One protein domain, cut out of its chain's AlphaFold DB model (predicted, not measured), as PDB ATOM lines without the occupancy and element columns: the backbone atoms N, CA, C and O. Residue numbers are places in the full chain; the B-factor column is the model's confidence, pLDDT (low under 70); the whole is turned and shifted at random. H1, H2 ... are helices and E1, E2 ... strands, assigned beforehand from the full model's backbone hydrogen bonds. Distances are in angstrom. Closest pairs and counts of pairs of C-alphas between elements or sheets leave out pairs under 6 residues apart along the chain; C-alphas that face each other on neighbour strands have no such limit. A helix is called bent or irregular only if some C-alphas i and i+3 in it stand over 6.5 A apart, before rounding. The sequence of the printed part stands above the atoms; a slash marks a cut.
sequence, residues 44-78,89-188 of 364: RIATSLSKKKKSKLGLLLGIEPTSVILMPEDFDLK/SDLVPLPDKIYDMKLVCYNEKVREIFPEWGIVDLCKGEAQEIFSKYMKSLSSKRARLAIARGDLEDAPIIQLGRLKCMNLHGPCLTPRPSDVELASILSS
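AT A GLANCE: This is residues 44 to 78 and 89 to 188 of the 364 residues of the protein "Putative powdery mildew-specific protein" of Golovinomyces cichoracearum (UniProt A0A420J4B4). An elongated body is built round a curled six-stranded sheet, folded back on itself like part of a barrel; a small three-stranded sheet, E3 E7 E4, lies at one end, and H1 and H4 form a corner at the other. The long helix H2 runs along one side, near E5, and H3 sits between the two sheets. The printed part has 135 residues with four named helices and nine named strands, in the order E1 E2 E3 E4 E5 H1 E6 H2 E7 H3 E8 E9 H4; the class is mixed, helices and strands. The sheets, E8 E2 E1 E5 E6 E9 and E3 E7 E4, are both antiparallel. The whole is only just compact, close to loose, with a radius of gyration of the C-alphas of 16.7 A and spans of 53 by 31 by 27 A.

HOW THE PARTS SIT: Begin with E1, residues 44 to 48, which forms a hairpin with E2, residues 59 to 63; N 63 and O 45 are 2.7 A apart. On E1's other side find E5, residues 102 to 106, with N 44 and O 104 at 2.8 A. E6, residues 117 to 122, pairs with E5, N 105 to O 121 at 2.8 A, and with E9, residues 163 to 165, N 164 to O 118 at 2.9 A. E8, residues 157 to 159, is the edge strand beside E2, N 158 to O 60 at 2.8 A. This is a folded sheet, bent back into two leaves that face each other: E8 E2 face E5 E6 E9, with E1 as the hinge. In the second sheet, E7, residues 144 to 148, has neighbours E3, residues 68 to 71, with N 69 to O 146 at 2.8 A, and E4, residues 91 to 93, with N 92 to O 147 at 2.8 A. H2, residues 125 to 140, only grazes the large sheet; its closest C-alphas to E5 are Gln 128 and Leu 103, 7.2 A. H3, residues 149 to 153, only grazes both sheets. H1, residues 108 to 113, only grazes the large sheet and touches H4, residues 179 to 187, at Lys 109 and Ile 185, whose C-alphas are 6.8 A apart; they run opposite ways at a steep tilt of 47 degrees. In H1, H2, H3 and H4 every O i to N i+4 pair is within hydrogen-bond range.

IN THESE COORDINATES: Find C-alpha 44 at (23.777, -26.084, -7.187), where E1 begins; it runs 13.1 A. E6 runs 16.9 A. From C-alpha 125 at (19.192, -39.658, -11.899), H2 runs 22.7 A. H4 ends at C-alpha 187, (26.291, -38.758, -27.530).

THE WHOLE: The C-alphas farthest apart, Asp 74 and Val 180, are 53.4 A apart. Residues 79 to 88 are not printed; C-alphas 78 and 89 are 10.0 A apart across the cut. The link E9 to H4, residues 166 to 178, is long. Mean pLDDT of the printed part is 78.4; it is under 70 at residues 49 to 58, 72 to 78, 89, 96 to 99, 168 and 188.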
ATOM      1  N   ARG A  44      24.046 -27.488  -7.506       88.50
ATOM      2  CA  ARG A  44      23.777 -26.084  -7.187       88.50
ATOM      3  C   ARG A  44      22.282 -25.803  -7.198       88.50
ATOM      4  O   ARG A  44      21.516 -26.422  -7.940       88.50
ATOM      5  N   ILE A  45      21.883 -24.825  -6.392       88.88
ATOM      6  CA  ILE A  45      20.514 -24.316  -6.363       88.88
ATOM      7  C   ILE A  45      20.451 -23.136  -7.322       88.88
ATOM      8  O   ILE A  45      21.179 -22.163  -7.182       88.88
ATOM      9  N   ALA A  46      19.587 -23.217  -8.321       87.75
ATOM     10  CA  ALA A  46      19.468 -22.209  -9.353       87.75
ATOM     11  C   ALA A  46      18.136 -21.466  -9.232       87.75
ATOM     12  O   ALA A  46      17.071 -22.082  -9.212       87.75
ATOM     13  N   THR A  47      18.186 -20.136  -9.187       83.62
ATOM     14  CA  THR A  47      16.995 -19.276  -9.119       83.62
ATOM     15  C   THR A  47      16.931 -18.308 -10.298       83.62
ATOM     16  O   THR A  47      17.948 -17.966 -10.904       83.62
ATOM     17  N   SER A  48      15.730 -17.871 -10.670       75.19
ATOM     18  CA  SER A  48      15.553 -16.888 -11.739       75.19
ATOM     19  C   SER A  48      16.071 -15.509 -11.315       75.19
ATOM     20  O   SER A  48      15.701 -15.010 -10.255       75.19
ATOM     21  N   LEU A  49      16.832 -14.848 -12.193       62.41
ATOM     22  CA  LEU A  49      17.436 -13.530 -11.945       62.41
ATOM     23  C   LEU A  49      16.411 -12.370 -11.846       62.41
ATOM     24  O   LEU A  49      16.779 -11.244 -11.529       62.41
ATOM     25  N   SER A  50      15.125 -12.584 -12.156       53.06
ATOM     26  CA  SER A  50      14.123 -11.508 -12.162       53.06
ATOM     27  C   SER A  50      12.728 -11.975 -11.751       53.06
ATOM     28  O   SER A  50      12.151 -12.847 -12.391       53.06
ATOM     29  N   LYS A  51      12.125 -11.285 -10.769       51.84
ATOM     30  CA  LYS A  51      10.677 -11.354 -10.484       51.84
ATOM     31  C   LYS A  51       9.819 -10.602 -11.527       51.84
ATOM     32  O   LYS A  51       8.599 -10.696 -11.471       51.84
ATOM     33  N   LYS A  52      10.409  -9.811 -12.444       43.09
ATOM     34  CA  LYS A  52       9.668  -8.819 -13.262       43.09
ATOM     35  C   LYS A  52       9.791  -8.910 -14.779       43.09
ATOM     36  O   LYS A  52       9.056  -8.209 -15.466       43.09
ATOM     37  N   LYS A  53      10.629  -9.768 -15.343       39.59
ATOM     38  CA  LYS A  53      10.579 -10.072 -16.777       39.59
ATOM     39  C   LYS A  53      10.891 -11.540 -16.946       39.59
ATOM     40  O   LYS A  53      11.797 -12.024 -16.277       39.59
ATOM     41  N   LYS A  54      10.151 -12.205 -17.841       42.16
ATOM     42  CA  LYS A  54      10.510 -13.495 -18.442       42.16
ATOM     43  C   LYS A  54      11.981 -13.390 -18.847       42.16
ATOM     44  O   LYS A  54      12.289 -12.802 -19.884       42.16
ATOM     45  N   SER A  55      12.890 -13.796 -17.964       43.88
ATOM     46  CA  SER A  55      14.314 -13.677 -18.223       43.88
ATOM     47  C   SER A  55      14.575 -14.524 -19.454       43.88
ATOM     48  O   SER A  55      13.990 -15.601 -19.588       43.88
ATOM     49  N   LYS A  56      15.380 -13.989 -20.382       45.25
ATOM     50  CA  LYS A  56      15.890 -14.713 -21.553       45.25
ATOM     51  C   LYS A  56      16.076 -16.180 -21.168       45.25
ATOM     52  O   LYS A  56      16.841 -16.463 -20.242       45.25
ATOM     53  N   LEU A  57      15.285 -17.049 -21.799       48.50
ATOM     54  CA  LEU A  57      15.201 -18.477 -21.504       48.50
ATOM     55  C   LEU A  57      16.615 -19.020 -21.253       48.50
ATOM     56  O   LEU A  57      17.467 -18.970 -22.137       48.50
ATOM     57  N   GLY A  58      16.873 -19.467 -20.023       57.75
ATOM     58  CA  GLY A  58      18.100 -20.183 -19.674       57.75
ATOM     59  C   GLY A  58      19.125 -19.466 -18.791       57.75
ATOM     60  O   GLY A  58      20.073 -20.139 -18.410       57.75
ATOM     61  N   LEU A  59      18.967 -18.183 -18.426       70.75
ATOM     62  CA  LEU A  59      19.854 -17.531 -17.441       70.75
ATOM     63  C   LEU A  59      19.332 -17.705 -16.008       70.75
ATOM     64  O   LEU A  59      18.224 -17.262 -15.691       70.75
ATOM     65  N   LEU A  60      20.145 -18.321 -15.153       80.75
ATOM     66  CA  LEU A  60      19.852 -18.602 -13.749       80.75
ATOM     67  C   LEU A  60      20.988 -18.099 -12.858       80.75
ATOM     68  O   LEU A  60      22.141 -18.061 -13.279       80.75
ATOM     69  N   LEU A  61      20.670 -17.746 -11.619       83.06
ATOM     70  CA  LEU A  61      21.661 -17.463 -10.591       83.06
ATOM     71  C   LEU A  61      21.996 -18.758  -9.853       83.06
ATOM     72  O   LEU A  61      21.098 -19.380  -9.286       83.06
ATOM     73  N   GLY A  62      23.258 -19.174  -9.908       85.62
ATOM     74  CA  GLY A  62      23.749 -20.439  -9.377       85.62
ATOM     75  C   GLY A  62      24.252 -20.335  -7.951       85.62
ATOM     76  O   GLY A  62      25.447 -20.164  -7.733       85.62
ATOM     77  N   ILE A  63      23.353 -20.502  -6.997       87.38
ATOM     78  CA  ILE A  63      23.626 -20.409  -5.570       87.38
ATOM     79  C   ILE A  63      24.270 -21.705  -5.072       87.38
ATOM     80  O   ILE A  63      23.836 -22.819  -5.397       87.38
ATOM     81  N   GLU A  64      25.313 -21.556  -4.262       88.12
ATOM     82  CA  GLU A  64      25.901 -22.676  -3.544       88.12
ATOM     83  C   GLU A  64      24.929 -23.169  -2.459       88.12
ATOM     84  O   GLU A  64      24.441 -22.359  -1.670       88.12
ATOM     85  N   PRO A  65      24.629 -24.479  -2.373       86.56
ATOM     86  CA  PRO A  65      23.634 -24.973  -1.424       86.56
ATOM     87  C   PRO A  65      23.937 -24.603   0.031       86.56
ATOM     88  O   PRO A  65      23.017 -24.356   0.802       86.56
ATOM     89  N   THR A  66      25.217 -24.546   0.409       87.12
ATOM     90  CA  THR A  66      25.652 -24.208   1.772       87.12
ATOM     91  C   THR A  66      25.511 -22.727   2.114       87.12
ATOM     92  O   THR A  66      25.523 -22.397   3.294       87.12
ATOM     93  N   SER A  67      25.348 -21.850   1.119       86.38
ATOM     94  CA  SER A  67      25.046 -20.424   1.321       86.38
ATOM     95  C   SER A  67      23.557 -20.169   1.571       86.38
ATOM     96  O   SER A  67      23.161 -19.069   1.954       86.38
ATOM     97  N   VAL A  68      22.703 -21.175   1.346       86.81
ATOM     98  CA  VAL A  68      21.272 -21.061   1.626       86.81
ATOM     99  C   VAL A  68      21.023 -21.269   3.112       86.81
ATOM    100  O   VAL A  68      21.527 -22.206   3.722       86.81
ATOM    101  N   ILE A  69      20.192 -20.406   3.680       85.56
ATOM    102  CA  ILE A  69      19.808 -20.396   5.086       85.56
ATOM    103  C   ILE A  69      18.330 -20.757   5.180       85.56
ATOM    104  O   ILE A  69      17.482 -20.115   4.554       85.56
ATOM    105  N   LEU A  70      18.021 -21.776   5.983       85.94
ATOM    106  CA  LEU A  70      16.651 -22.104   6.354       85.94
ATOM    107  C   LEU A  70      16.140 -21.066   7.356       85.94
ATOM    108  O   LEU A  70      16.704 -20.905   8.437       85.94
ATOM    109  N   MET A  71      15.073 -20.365   6.992       77.00
ATOM    110  CA  MET A  71      14.415 -19.394   7.854       77.00
ATOM    111  C   MET A  71      13.232 -20.028   8.601       77.00
ATOM    112  O   MET A  71      12.426 -20.719   7.969       77.00
ATOM    113  N   PRO A  72      13.076 -19.740   9.908       66.81
ATOM    114  CA  PRO A  72      11.868 -20.082  10.655       66.81
ATOM    115  C   PRO A  72      10.617 -19.452  10.029       66.81
ATOM    116  O   PRO A  72      10.687 -18.342   9.497       66.81
ATOM    117  N   GLU A  73       9.470 -20.128  10.132       64.81
ATOM    118  CA  GLU A  73       8.190 -19.651   9.578       64.81
ATOM    119  C   GLU A  73       7.777 -18.286  10.161       64.81
ATOM    120  O   GLU A  73       7.313 -17.412   9.424       64.81
ATOM    121  N   ASP A  74       8.059 -18.068  11.449       59.66
ATOM    122  CA  ASP A  74       7.747 -16.834  12.184       59.66
ATOM    123  C   ASP A  74       8.729 -15.684  11.901       59.66
ATOM    124  O   ASP A  74       8.492 -14.537  12.297       59.66
ATOM    125  N   PHE A  75       9.852 -15.963  11.227       60.50
ATOM    126  CA  PHE A  75      10.849 -14.947  10.910       60.50
ATOM    127  C   PHE A  75      10.423 -14.177   9.660       60.50
ATOM    128  O   PHE A  75      10.779 -14.491   8.521       60.50
ATOM    129  N   ASP A  76       9.625 -13.138   9.878       55.81
ATOM    130  CA  ASP A  76       9.213 -12.241   8.814       55.81
ATOM    131  C   ASP A  76      10.287 -11.164   8.614       55.81
ATOM    132  O   ASP A  76      10.319 -10.138   9.301       55.81
ATOM    133  N   LEU A  77      11.177 -11.390   7.643       57.03
ATOM    134  CA  LEU A  77      11.964 -10.317   7.041       57.03
ATOM    135  C   LEU A  77      10.970  -9.396   6.338       57.03
ATOM    136  O   LEU A  77      10.736  -9.529   5.135       57.03
ATOM    137  N   LYS A  78      10.333  -8.495   7.097       50.53
ATOM    138  CA  LYS A  78       9.445  -7.477   6.546       50.53
ATOM    139  C   LYS A  78      10.209  -6.824   5.412       50.53
ATOM    140  O   LYS A  78      11.156  -6.072   5.642       50.53
ATOM    141  N   SER A  89      19.299  -5.282   5.438       62.03
ATOM    142  CA  SER A  89      19.396  -6.647   5.940       62.03
ATOM    143  C   SER A  89      20.451  -7.362   5.101       62.03
ATOM    144  O   SER A  89      20.351  -7.393   3.865       62.03
ATOM    145  N   ASP A  90      21.454  -7.916   5.777       75.19
ATOM    146  CA  ASP A  90      22.488  -8.739   5.149       75.19
ATOM    147  C   ASP A  90      21.898 -10.024   4.571       75.19
ATOM    148  O   ASP A  90      22.516 -10.662   3.733       75.19
ATOM    149  N   LEU A  91      20.675 -10.385   4.967       76.00
ATOM    150  CA  LEU A  91      19.923 -11.498   4.408       76.00
ATOM    151  C   LEU A  91      18.946 -11.023   3.335       76.00
ATOM    152  O   LEU A  91      18.163 -10.088   3.543       76.00
ATOM    153  N   VAL A  92      18.965 -11.720   2.204       78.69
ATOM    154  CA  VAL A  92      18.028 -11.562   1.097       78.69
ATOM    155  C   VAL A  92      17.127 -12.799   1.049       78.69
ATOM    156  O   VAL A  92      17.636 -13.913   0.905       78.69
ATOM    157  N   PRO A  93      15.793 -12.646   1.152       77.81
ATOM    158  CA  PRO A  93      14.884 -13.771   0.990       77.81
ATOM    159  C   PRO A  93      14.912 -14.255  -0.464       77.81
ATOM    160  O   PRO A  93      14.768 -13.471  -1.409       77.81
ATOM    161  N   LEU A  94      15.091 -15.561  -0.640       78.56
ATOM    162  CA  LEU A  94      14.977 -16.230  -1.932       78.56
ATOM    163  C   LEU A  94      13.491 -16.349  -2.336       78.56
ATOM    164  O   LEU A  94      12.619 -15.990  -1.542       78.56
ATOM    165  N   PRO A  95      13.151 -16.764  -3.578       70.12
ATOM    166  CA  PRO A  95      11.758 -16.837  -4.009       70.12
ATOM    167  C   PRO A  95      10.879 -17.594  -3.016       70.12
ATOM    168  O   PRO A  95      11.241 -18.677  -2.560       70.12
ATOM    169  N   ASP A  96       9.695 -17.038  -2.753       62.50
ATOM    170  CA  ASP A  96       8.734 -17.557  -1.768       62.50
ATOM    171  C   ASP A  96       8.275 -18.991  -2.094       62.50
ATOM    172  O   ASP A  96       7.775 -19.727  -1.248       62.50
ATOM    173  N   LYS A  97       8.453 -19.395  -3.353       67.88
ATOM    174  CA  LYS A  97       8.133 -20.709  -3.886       67.88
ATOM    175  C   LYS A  97       9.427 -21.494  -4.075       67.88
ATOM    176  O   LYS A  97      10.094 -21.358  -5.096       67.88
ATOM    177  N   ILE A  98       9.757 -22.360  -3.115       68.00
ATOM    178  CA  ILE A  98      10.934 -23.249  -3.187       68.00
ATOM    179  C   ILE A  98      10.936 -24.090  -4.477       68.00
ATOM    180  O   ILE A  98      11.995 -24.371  -5.027       68.00
ATOM    181  N   TYR A  99       9.767 -24.443  -5.017       64.88
ATOM    182  CA  TYR A  99       9.657 -25.181  -6.282       64.88
ATOM    183  C   TYR A  99      10.066 -24.382  -7.532       64.88
ATOM    184  O   TYR A  99      10.314 -24.987  -8.573       64.88
ATOM    185  N   ASP A 100      10.144 -23.049  -7.455       71.69
ATOM    186  CA  ASP A 100      10.679 -22.227  -8.547       71.69
ATOM    187  C   ASP A 100      12.215 -22.334  -8.621       71.69
ATOM    188  O   ASP A 100      12.824 -21.946  -9.624       71.69
ATOM    189  N   MET A 101      12.851 -22.894  -7.582       81.81
ATOM    190  CA  MET A 101      14.270 -23.231  -7.589       81.81
ATOM    191  C   MET A 101      14.514 -24.507  -8.390       81.81
ATOM    192  O   MET A 101      13.823 -25.516  -8.246       81.81
ATOM    193  N   LYS A 102      15.551 -24.477  -9.219       87.56
ATOM    194  CA  LYS A 102      15.992 -25.614 -10.024       87.56
ATOM    195  C   LYS A 102      17.262 -26.197  -9.429       87.56
ATOM    196  O   LYS A 102      18.129 -25.455  -8.983       87.56
ATOM    197  N   LEU A 103      17.390 -27.516  -9.463       89.75
ATOM    198  CA  LEU A 103      18.640 -28.189  -9.127       89.75
ATOM    199  C   LEU A 103      19.454 -28.357 -10.405       89.75
ATOM    200  O   LEU A 103      18.964 -28.930 -11.382       89.75
ATOM    201  N   VAL A 104      20.668 -27.819 -10.402       90.50
ATOM    202  CA  VAL A 104      21.569 -27.869 -11.554       90.50
ATOM    203  C   VAL A 104      22.862 -28.575 -11.180       90.50
ATOM    204  O   VAL A 104      23.368 -28.400 -10.074       90.50
ATOM    205  N   CYS A 105      23.371 -29.387 -12.096       89.50
ATOM    206  CA  CYS A 105      24.531 -30.245 -11.915       89.50
ATOM    207  C   CYS A 105      25.525 -29.994 -13.048       89.50
ATOM    208  O   CYS A 105      25.138 -29.644 -14.167       89.50
ATOM    209  N   TYR A 106      26.808 -30.188 -12.763       87.19
ATOM    210  CA  TYR A 106      27.813 -30.248 -13.816       87.19
ATOM    211  C   TYR A 106      27.655 -31.542 -14.609       87.19
ATOM    212  O   TYR A 106      27.371 -32.594 -14.042       87.19
ATOM    213  N   ASN A 107      27.859 -31.464 -15.918       85.31
ATOM    214  CA  ASN A 107      27.976 -32.649 -16.745       85.31
ATOM    215  C   ASN A 107      29.325 -33.323 -16.453       85.31
ATOM    216  O   ASN A 107      30.377 -32.800 -16.830       85.31
ATOM    217  N   GLU A 108      29.281 -34.451 -15.747       81.62
ATOM    218  CA  GLU A 108      30.472 -35.172 -15.282       81.62
ATOM    219  C   GLU A 108      31.362 -35.603 -16.450       81.62
ATOM    220  O   GLU A 108      32.551 -35.302 -16.434       81.62
ATOM    221  N   LYS A 109      30.775 -36.140 -17.530       83.19
ATOM    222  CA  LYS A 109      31.514 -36.566 -18.734       83.19
ATOM    223  C   LYS A 109      32.338 -35.436 -19.350       83.19
ATOM    224  O   LYS A 109      33.493 -35.621 -19.720       83.19
ATOM    225  N   VAL A 110      31.743 -34.245 -19.462       83.75
ATOM    226  CA  VAL A 110      32.440 -33.069 -20.010       83.75
ATOM    227  C   VAL A 110      33.571 -32.638 -19.080       83.75
ATOM    228  O   VAL A 110      34.647 -32.299 -19.559       83.75
ATOM    229  N   ARG A 111      33.344 -32.672 -17.764       80.44
ATOM    230  CA  ARG A 111      34.316 -32.224 -16.761       80.44
ATOM    231  C   ARG A 111      35.502 -33.180 -16.610       80.44
ATOM    232  O   ARG A 111      36.607 -32.719 -16.347       80.44
ATOM    233  N   GLU A 112      35.281 -34.480 -16.763       81.69
ATOM    234  CA  GLU A 112      36.346 -35.489 -16.736       81.69
ATOM    235  C   GLU A 112      37.318 -35.316 -17.906       81.69
ATOM    236  O   GLU A 112      38.529 -35.405 -17.722       81.69
ATOM    237  N   ILE A 113      36.791 -35.023 -19.096       84.31
ATOM    238  CA  ILE A 113      37.594 -34.890 -20.318       84.31
ATOM    239  C   ILE A 113      38.189 -33.484 -20.448       84.31
ATOM    240  O   ILE A 113      39.331 -33.327 -20.879       84.31
ATOM    241  N   PHE A 114      37.445 -32.453 -20.041       85.50
ATOM    242  CA  PHE A 114      37.874 -31.058 -20.088       85.50
ATOM    243  C   PHE A 114      37.811 -30.424 -18.690       85.50
ATOM    244  O   PHE A 114      36.836 -29.755 -18.363       85.50
ATOM    245  N   PRO A 115      38.858 -30.555 -17.858       81.88
ATOM    246  CA  PRO A 115      38.818 -30.122 -16.455       81.88
ATOM    247  C   PRO A 115      38.479 -28.639 -16.239       81.88
ATOM    248  O   PRO A 115      37.890 -28.273 -15.220       81.88
ATOM    249  N   GLU A 116      38.837 -27.779 -17.196       86.19
ATOM    250  CA  GLU A 116      38.567 -26.339 -17.134       86.19
ATOM    251  C   GLU A 116      37.238 -25.934 -17.791       86.19
ATOM    252  O   GLU A 116      36.763 -24.818 -17.577       86.19
ATOM    253  N   TRP A 117      36.608 -26.819 -18.567       86.56
ATOM    254  CA  TRP A 117      35.382 -26.528 -19.307       86.56
ATOM    255  C   TRP A 117      34.224 -27.371 -18.790       86.56
ATOM    256  O   TRP A 117      34.350 -28.550 -18.496       86.56
ATOM    257  N   GLY A 118      33.048 -26.764 -18.685       87.44
ATOM    258  CA  GLY A 118      31.890 -27.452 -18.137       87.44
ATOM    259  C   GLY A 118      30.610 -27.069 -18.843       87.44
ATOM    260  O   GLY A 118      30.447 -25.941 -19.316       87.44
ATOM    261  N   ILE A 119      29.684 -28.020 -18.864       87.81
ATOM    262  CA  ILE A 119      28.272 -27.759 -19.114       87.81
ATOM    263  C   ILE A 119      27.550 -27.913 -17.788       87.81
ATOM    264  O   ILE A 119      27.788 -28.867 -17.048       87.81
ATOM    265  N   VAL A 120      26.679 -26.957 -17.490       88.75
ATOM    266  CA  VAL A 120      25.745 -27.068 -16.377       88.75
ATOM    267  C   VAL A 120      24.377 -27.394 -16.950       88.75
ATOM    268  O   VAL A 120      23.870 -26.659 -17.794       88.75
ATOM    269  N   ASP A 121      23.777 -28.469 -16.461       89.25
ATOM    270  CA  ASP A 121      22.456 -28.937 -16.863       89.25
ATOM    271  C   ASP A 121      21.547 -29.103 -15.646       89.25
ATOM    272  O   ASP A 121      21.969 -28.961 -14.499       89.25
ATOM    273  N   LEU A 122      20.267 -29.390 -15.884       88.94
ATOM    274  CA  LEU A 122      19.398 -29.870 -14.812       88.94
ATOM    275  C   LEU A 122      19.947 -31.201 -14.293       88.94
ATOM    276  O   LEU A 122      20.288 -32.074 -15.093       88.94
ATOM    277  N   CYS A 123      20.003 -31.356 -12.971       88.75
ATOM    278  CA  CYS A 123      20.365 -32.633 -12.366       88.75
ATOM    279  C   CYS A 123      19.424 -33.742 -12.855       88.75
ATOM    280  O   CYS A 123      18.223 -33.504 -12.999       88.75
ATOM    281  N   LYS A 124      19.973 -34.940 -13.079       84.19
ATOM    282  CA  LYS A 124      19.252 -36.158 -13.482       84.19
ATOM    283  C   LYS A 124      19.626 -37.318 -12.552       84.19
ATOM    284  O   LYS A 124      20.574 -37.195 -11.777       84.19
ATOM    285  N   GLY A 125      18.891 -38.427 -12.637       83.06
ATOM    286  CA  GLY A 125      19.192 -39.658 -11.899       83.06
ATOM    287  C   GLY A 125      19.100 -39.495 -10.379       83.06
ATOM    288  O   GLY A 125      18.276 -38.728  -9.875       83.06
ATOM    289  N   GLU A 126      19.975 -40.193  -9.656       76.62
ATOM    290  CA  GLU A 126      19.949 -40.304  -8.191       76.62
ATOM    291  C   GLU A 126      20.016 -38.941  -7.480       76.62
ATOM    292  O   GLU A 126      19.217 -38.661  -6.583       76.62
ATOM    293  N   ALA A 127      20.901 -38.041  -7.924       80.38
ATOM    294  CA  ALA A 127      21.015 -36.703  -7.344       80.38
ATOM    295  C   ALA A 127      19.696 -35.920  -7.462       80.38
ATOM    296  O   ALA A 127      19.252 -35.275  -6.510       80.38
ATOM    297  N   GLN A 128      19.018 -35.998  -8.612       83.62
ATOM    298  CA  GLN A 128      17.721 -35.346  -8.781       83.62
ATOM    299  C   GLN A 128      16.667 -35.956  -7.851       83.62
ATOM    300  O   GLN A 128      15.905 -35.217  -7.228       83.62
ATOM    301  N   GLU A 129      16.605 -37.280  -7.744       84.12
ATOM    302  CA  GLU A 129      15.602 -37.978  -6.937       84.12
ATOM    303  C   GLU A 129      15.718 -37.638  -5.449       84.12
ATOM    304  O   GLU A 129      14.740 -37.189  -4.841       84.12
ATOM    305  N   ILE A 130      16.924 -37.767  -4.888       83.56
ATOM    306  CA  ILE A 130      17.191 -37.520  -3.466       83.56
ATOM    307  C   ILE A 130      16.855 -36.069  -3.110       83.56
ATOM    308  O   ILE A 130      16.077 -35.794  -2.189       83.56
ATOM    309  N   PHE A 131      17.410 -35.119  -3.861       87.56
ATOM    310  CA  PHE A 131      17.324 -33.710  -3.495       87.56
ATOM    311  C   PHE A 131      15.989 -33.071  -3.876       87.56
ATOM    312  O   PHE A 131      15.497 -32.211  -3.144       87.56
ATOM    313  N   SER A 132      15.340 -33.504  -4.963       83.94
ATOM    314  CA  SER A 132      14.014 -32.979  -5.318       83.94
ATOM    315  C   SER A 132      12.949 -33.377  -4.296       83.94
ATOM    316  O   SER A 132      12.079 -32.564  -3.978       83.94
ATOM    317  N   LYS A 133      13.031 -34.592  -3.734       86.00
ATOM    318  CA  LYS A 133      12.138 -35.038  -2.659       86.00
ATOM    319  C   LYS A 133      12.289 -34.160  -1.419       86.00
ATOM    320  O   LYS A 133      11.288 -33.710  -0.862       86.00
ATOM    321  N   TYR A 134      13.529 -33.857  -1.040       87.19
ATOM    322  CA  TYR A 134      13.810 -32.980   0.092       87.19
ATOM    323  C   TYR A 134      13.294 -31.553  -0.144       87.19
ATOM    324  O   TYR A 134      12.530 -31.036   0.670       87.19
ATOM    325  N   MET A 135      13.588 -30.947  -1.297       84.94
ATOM    326  CA  MET A 135      13.101 -29.599  -1.633       84.94
ATOM    327  C   MET A 135      11.566 -29.516  -1.647       84.94
ATOM    328  O   MET A 135      10.988 -28.535  -1.174       84.94
ATOM    329  N   LYS A 136      10.882 -30.570  -2.115       84.44
ATOM    330  CA  LYS A 136       9.417 -30.683  -2.017       84.44
ATOM    331  C   LYS A 136       8.935 -30.728  -0.566       84.44
ATOM    332  O   LYS A 136       7.964 -30.044  -0.244       84.44
ATOM    333  N   SER A 137       9.608 -31.477   0.314       85.94
ATOM    334  CA  SER A 137       9.246 -31.511   1.739       85.94
ATOM    335  C   SER A 137       9.388 -30.138   2.404       85.94
ATOM    336  O   SER A 137       8.473 -29.716   3.112       85.94
ATOM    337  N   LEU A 138      10.450 -29.382   2.095       83.75
ATOM    338  CA  LEU A 138      10.615 -28.009   2.580       83.75
ATOM    339  C   LEU A 138       9.461 -27.114   2.120       83.75
ATOM    340  O   LEU A 138       8.879 -26.384   2.921       83.75
ATOM    341  N   SER A 139       9.064 -27.230   0.849       79.44
ATOM    342  CA  SER A 139       7.919 -26.488   0.318       79.44
ATOM    343  C   SER A 139       6.610 -26.845   1.030       79.44
ATOM    344  O   SER A 139       5.809 -25.950   1.293       79.44
ATOM    345  N   SER A 140       6.374 -28.125   1.345       80.94
ATOM    346  CA  SER A 140       5.162 -28.555   2.065       80.94
ATOM    347  C   SER A 140       5.105 -28.030   3.501       80.94
ATOM    348  O   SER A 140       4.026 -27.704   3.986       80.94
ATOM    349  N   LYS A 141       6.271 -27.864   4.138       80.19
ATOM    350  CA  LYS A 141       6.422 -27.273   5.473       80.19
ATOM    351  C   LYS A 141       6.374 -25.741   5.469       80.19
ATOM    352  O   LYS A 141       6.623 -25.136   6.500       80.19
ATOM    353  N   ARG A 142       6.112 -25.105   4.316       76.12
ATOM    354  CA  ARG A 142       6.165 -23.640   4.139       76.12
ATOM    355  C   ARG A 142       7.493 -23.025   4.597       76.12
ATOM    356  O   ARG A 142       7.539 -21.859   4.992       76.12
ATOM    357  N   ALA A 143       8.576 -23.798   4.503       79.75
ATOM    358  CA  ALA A 143       9.907 -23.320   4.825       79.75
ATOM    359  C   ALA A 143      10.248 -22.099   3.964       79.75
ATOM    360  O   ALA A 143       9.921 -22.041   2.776       79.75
ATOM    361  N   ARG A 144      10.934 -21.130   4.566       79.56
ATOM    362  CA  ARG A 144      11.464 -19.963   3.861       79.56
ATOM    363  C   ARG A 144      12.969 -20.119   3.727       79.56
ATOM    364  O   ARG A 144      13.619 -20.665   4.613       79.56
ATOM    365  N   LEU A 145      13.521 -19.649   2.616       83.62
ATOM    366  CA  LEU A 145      14.954 -19.712   2.349       83.62
ATOM    367  C   LEU A 145      15.500 -18.297   2.168       83.62
ATOM    368  O   LEU A 145      14.868 -17.455   1.528       83.62
ATOM    369  N   ALA A 146      16.686 -18.052   2.705       82.81
ATOM    370  CA  ALA A 146      17.429 -16.817   2.511       82.81
ATOM    371  C   ALA A 146      18.868 -17.106   2.099       82.81
ATOM    372  O   ALA A 146      19.337 -18.239   2.159       82.81
ATOM    373  N   ILE A 147      19.555 -16.062   1.669       82.88
ATOM    374  CA  ILE A 147      20.979 -16.069   1.355       82.88
ATOM    375  C   ILE A 147      21.590 -14.768   1.870       82.88
ATOM    376  O   ILE A 147      20.905 -13.740   1.913       82.88
ATOM    377  N   ALA A 148      22.858 -14.799   2.269       82.38
ATOM    378  CA  ALA A 148      23.588 -13.571   2.547       82.38
ATOM    379  C   ALA A 148      23.711 -12.718   1.272       82.38
ATOM    380  O   ALA A 148      23.800 -13.229   0.158       82.38
ATOM    381  N   ARG A 149      23.709 -11.395   1.420       77.62
ATOM    382  CA  ARG A 149      23.791 -10.464   0.295       77.62
ATOM    383  C   ARG A 149      25.112 -10.602  -0.454       77.62
ATOM    384  O   ARG A 149      25.072 -10.638  -1.675       77.62
ATOM    385  N   GLY A 150      26.228 -10.735   0.265       76.12
ATOM    386  CA  GLY A 150      27.539 -10.990  -0.343       76.12
ATOM    387  C   GLY A 150      27.518 -12.257  -1.199       76.12
ATOM    388  O   GLY A 150      27.772 -12.193  -2.394       76.12
ATOM    389  N   ASP A 151      27.044 -13.371  -0.634       79.75
ATOM    390  CA  ASP A 151      26.917 -14.643  -1.362       79.75
ATOM    391  C   ASP A 151      25.995 -14.555  -2.591       79.75
ATOM    392  O   ASP A 151      26.179 -15.278  -3.570       79.75
ATOM    393  N   LEU A 152      24.974 -13.692  -2.552       80.06
ATOM    394  CA  LEU A 152      24.093 -13.439  -3.693       80.06
ATOM    395  C   LEU A 152      24.793 -12.623  -4.788       80.06
ATOM    396  O   LEU A 152      24.583 -12.900  -5.968       80.06
ATOM    397  N   GLU A 153      25.573 -11.612  -4.405       78.81
ATOM    398  CA  GLU A 153      26.356 -10.770  -5.317       78.81
ATOM    399  C   GLU A 153      27.488 -11.570  -5.984       78.81
ATOM    400  O   GLU A 153      27.732 -11.401  -7.180       78.81
ATOM    401  N   ASP A 154      28.081 -12.512  -5.251       78.88
ATOM    402  CA  ASP A 154      29.133 -13.415  -5.729       78.88
ATOM    403  C   ASP A 154      28.593 -14.629  -6.509       78.88
ATOM    404  O   ASP A 154      29.352 -15.374  -7.142       78.88
ATOM    405  N   ALA A 155      27.275 -14.865  -6.494       81.62
ATOM    406  CA  ALA A 155      26.693 -16.041  -7.124       81.62
ATOM    407  C   ALA A 155      26.848 -15.998  -8.663       81.62
ATOM    408  O   ALA A 155      26.412 -15.052  -9.329       81.62
ATOM    409  N   PRO A 156      27.402 -17.053  -9.291       80.88
ATOM    410  CA  PRO A 156      27.639 -17.056 -10.727       80.88
ATOM    411  C   PRO A 156      26.341 -17.104 -11.536       80.88
ATOM    412  O   PRO A 156      25.418 -17.871 -11.250       80.88
ATOM    413  N   ILE A 157      26.315 -16.363 -12.647       81.88
ATOM    414  CA  ILE A 157      25.276 -16.510 -13.671       81.88
ATOM    415  C   ILE A 157      25.549 -17.790 -14.475       81.88
ATOM    416  O   ILE A 157      26.575 -17.927 -15.156       81.88
ATOM    417  N   ILE A 158      24.596 -18.715 -14.400       81.44
ATOM    418  CA  ILE A 158      24.590 -20.014 -15.066       81.44
ATOM    419  C   ILE A 158      23.688 -19.951 -16.295       81.44
ATOM    420  O   ILE A 158      22.564 -19.446 -16.239       81.44
ATOM    421  N   GLN A 159      24.173 -20.520 -17.398       84.06
ATOM    422  CA  GLN A 159      23.370 -20.789 -18.581       84.06
ATOM    423  C   GLN A 159      23.310 -22.294 -18.828       84.06
ATOM    424  O   GLN A 159      24.351 -22.926 -18.990       84.06
ATOM    425  N   LEU A 160      22.098 -22.852 -18.839       85.50
ATOM    426  CA  LEU A 160      21.908 -24.295 -19.011       85.50
ATOM    427  C   LEU A 160      22.320 -24.763 -20.413       85.50
ATOM    428  O   LEU A 160      22.070 -24.053 -21.392       85.50
ATOM    429  N   GLY A 161      22.914 -25.955 -20.501       85.69
ATOM    430  CA  GLY A 161      23.245 -26.623 -21.762       85.69
ATOM    431  C   GLY A 161      24.317 -25.928 -22.599       85.69
ATOM    432  O   GLY A 161      24.471 -26.236 -23.779       85.69
ATOM    433  N   ARG A 162      25.043 -24.954 -22.034       86.62
ATOM    434  CA  ARG A 162      26.117 -24.247 -22.735       86.62
ATOM    435  C   ARG A 162      27.468 -24.533 -22.115       86.62
ATOM    436  O   ARG A 162      27.634 -24.435 -20.902       86.62
ATOM    437  N   LEU A 163      28.435 -24.811 -22.986       86.88
ATOM    438  CA  LEU A 163      29.833 -24.942 -22.610       86.88
ATOM    439  C   LEU A 163      30.367 -23.588 -22.142       86.88
ATOM    440  O   LEU A 163      30.271 -22.586 -22.859       86.88
ATOM    441  N   LYS A 164      30.936 -23.559 -20.942       86.75
ATOM    442  CA  LYS A 164      31.539 -22.363 -20.362       86.75
ATOM    443  C   LYS A 164      32.840 -22.734 -19.660       86.75
ATOM    444  O   LYS A 164      33.002 -23.848 -19.166       86.75
ATOM    445  N   CYS A 165      33.753 -21.773 -19.621       85.69
ATOM    446  CA  CYS A 165      34.946 -21.864 -18.801       85.69
ATOM    447  C   CYS A 165      34.558 -21.869 -17.313       85.69
ATOM    448  O   CYS A 165      33.801 -21.002 -16.866       85.69
ATOM    449  N   MET A 166      35.041 -22.863 -16.573       79.88
ATOM    450  CA  MET A 166      34.761 -23.067 -15.149       79.88
ATOM    451  C   MET A 166      35.861 -22.514 -14.240       79.88
ATOM    452  O   MET A 166      35.702 -22.543 -13.020       79.88
ATOM    453  N   ASN A 167      36.958 -22.002 -14.807       78.94
ATOM    454  CA  ASN A 167      37.998 -21.344 -14.030       78.94
ATOM    455  C   ASN A 167      37.426 -20.092 -13.338       78.94
ATOM    456  O   ASN A 167      36.932 -19.172 -13.988       78.94
ATOM    457  N   LEU A 168      37.472 -20.080 -12.004       66.62
ATOM    458  CA  LEU A 168      36.974 -18.975 -11.180       66.62
ATOM    459  C   LEU A 168      37.933 -17.777 -11.180       66.62
ATOM    460  O   LEU A 168      37.507 -16.656 -10.918       66.62
ATOM    461  N   HIS A 169      39.213 -18.002 -11.490       73.38
ATOM    462  CA  HIS A 169      40.280 -17.004 -11.367       73.38
ATOM    463  C   HIS A 169      40.806 -16.517 -12.720       73.38
ATOM    464  O   HIS A 169      41.992 -16.238 -12.874       73.38
ATOM    465  N   GLY A 170      39.915 -16.397 -13.702       73.50
ATOM    466  CA  GLY A 170      40.234 -15.839 -15.012       73.50
ATOM    467  C   GLY A 170      39.860 -16.773 -16.161       73.50
ATOM    468  O   GLY A 170      39.025 -17.663 -15.994       73.50
ATOM    469  N   PRO A 171      40.419 -16.548 -17.359       82.38
ATOM    470  CA  PRO A 171      40.132 -17.386 -18.512       82.38
ATOM    471  C   PRO A 171      40.683 -18.805 -18.325       82.38
ATOM    472  O   PRO A 171      41.582 -19.062 -17.522       82.38
ATOM    473  N   CYS A 172      40.134 -19.734 -19.098       84.50
ATOM    474  CA  CYS A 172      40.662 -21.087 -19.201       84.50
ATOM    475  C   CYS A 172      41.993 -21.044 -19.956       84.50
ATOM    476  O   CYS A 172      42.137 -20.287 -20.918       84.50
ATOM    477  N   LEU A 173      42.961 -21.833 -19.498       84.50
ATOM    478  CA  LEU A 173      44.282 -21.958 -20.110       84.50
ATOM    479  C   LEU A 173      44.246 -22.933 -21.290       84.50
ATOM    480  O   LEU A 173      45.028 -22.819 -22.231       84.50
ATOM    481  N   THR A 174      43.322 -23.889 -21.239       85.12
ATOM    482  CA  THR A 174      43.081 -24.873 -22.288       85.12
ATOM    483  C   THR A 174      42.205 -24.301 -23.406       85.12
ATOM    484  O   THR A 174      41.297 -23.500 -23.140       85.12
ATOM    485  N   PRO A 175      42.440 -24.704 -24.670       86.00
ATOM    486  CA  PRO A 175      41.597 -24.283 -25.778       86.00
ATOM    487  C   PRO A 175      40.161 -24.752 -25.557       86.00
ATOM    488  O   PRO A 175      39.912 -25.811 -24.979       86.00
ATOM    489  N   ARG A 176      39.206 -23.951 -26.033       88.50
ATOM    490  CA  ARG A 176      37.791 -24.304 -25.961       88.50
ATOM    491  C   ARG A 176      37.528 -25.571 -26.792       88.50
ATOM    492  O   ARG A 176      37.839 -25.541 -27.982       88.50
ATOM    493  N   PRO A 177      36.902 -26.613 -26.211       87.31
ATOM    494  CA  PRO A 177      36.464 -27.793 -26.950       87.31
ATOM    495  C   PRO A 177      35.599 -27.433 -28.155       87.31
ATOM    496  O   PRO A 177      34.729 -26.558 -28.064       87.31
ATOM    497  N   SER A 178      35.830 -28.118 -29.270       87.00
ATOM    498  CA  SER A 178      35.018 -27.971 -30.475       87.00
ATOM    499  C   SER A 178      33.636 -28.606 -30.299       87.00
ATOM    500  O   SER A 178      33.447 -29.530 -29.505       87.00
ATOM    501  N   ASP A 179      32.655 -28.144 -31.077       86.94
ATOM    502  CA  ASP A 179      31.295 -28.694 -31.027       86.94
ATOM    503  C   ASP A 179      31.257 -30.186 -31.416       86.94
ATOM    504  O   ASP A 179      30.415 -30.927 -30.916       86.94
ATOM    505  N   VAL A 180      32.194 -30.644 -32.257       84.75
ATOM    506  CA  VAL A 180      32.321 -32.054 -32.668       84.75
ATOM    507  C   VAL A 180      32.806 -32.927 -31.510       84.75
ATOM    508  O   VAL A 180      32.203 -33.962 -31.225       84.75
ATOM    509  N   GLU A 181      33.858 -32.499 -30.805       83.62
ATOM    510  CA  GLU A 181      34.360 -33.197 -29.612       83.62
ATOM    511  C   GLU A 181      33.285 -33.244 -28.523       83.62
ATOM    512  O   GLU A 181      33.038 -34.288 -27.920       83.62
ATOM    513  N   LEU A 182      32.586 -32.125 -28.324       85.38
ATOM    514  CA  LEU A 182      31.521 -32.025 -27.341       85.38
ATOM    515  C   LEU A 182      30.333 -32.934 -27.685       85.38
ATOM    516  O   LEU A 182      29.825 -33.638 -26.813       85.38
ATOM    517  N   ALA A 183      29.901 -32.957 -28.948       82.94
ATOM    518  CA  ALA A 183      28.817 -33.825 -29.399       82.94
ATOM    519  C   ALA A 183      29.175 -35.310 -29.249       82.94
ATOM    520  O   ALA A 183      28.324 -36.091 -28.830       82.94
ATOM    521  N   SER A 184      30.425 -35.695 -29.520       82.69
ATOM    522  CA  SER A 184      30.919 -37.065 -29.312       82.69
ATOM    523  C   SER A 184      30.783 -37.505 -27.846       82.69
ATOM    524  O   SER A 184      30.229 -38.561 -27.552       82.69
ATOM    525  N   ILE A 185      31.175 -36.643 -26.906       83.69
ATOM    526  CA  ILE A 185      31.113 -36.930 -25.463       83.69
ATOM    527  C   ILE A 185      29.671 -36.964 -24.948       83.69
ATOM    528  O   ILE A 185      29.323 -37.783 -24.100       83.69
ATOM    529  N   LEU A 186      28.816 -36.072 -25.449       81.12
ATOM    530  CA  LEU A 186      27.410 -36.016 -25.050       81.12
ATOM    531  C   LEU A 186      26.578 -37.155 -25.656       81.12
ATOM    532  O   LEU A 186      25.579 -37.558 -25.059       81.12
ATOM    533  N   SER A 187      26.967 -37.657 -26.833       77.88
ATOM    534  CA  SER A 187      26.291 -38.758 -27.530       77.88
ATOM    535  C   SER A 187      26.819 -40.141 -27.159       77.88
ATOM    536  O   SER A 187      26.122 -41.125 -27.420       77.88
ATOM    537  N   SER A 188      27.987 -40.240 -26.512       66.81
ATOM    538  CA  SER A 188      28.481 -41.511 -25.992       66.81
ATOM    539  C   SER A 188      27.480 -42.059 -24.970       66.81
ATOM    540  O   SER A 188      27.269 -41.518 -23.875       66.81
TER     541      SER A 188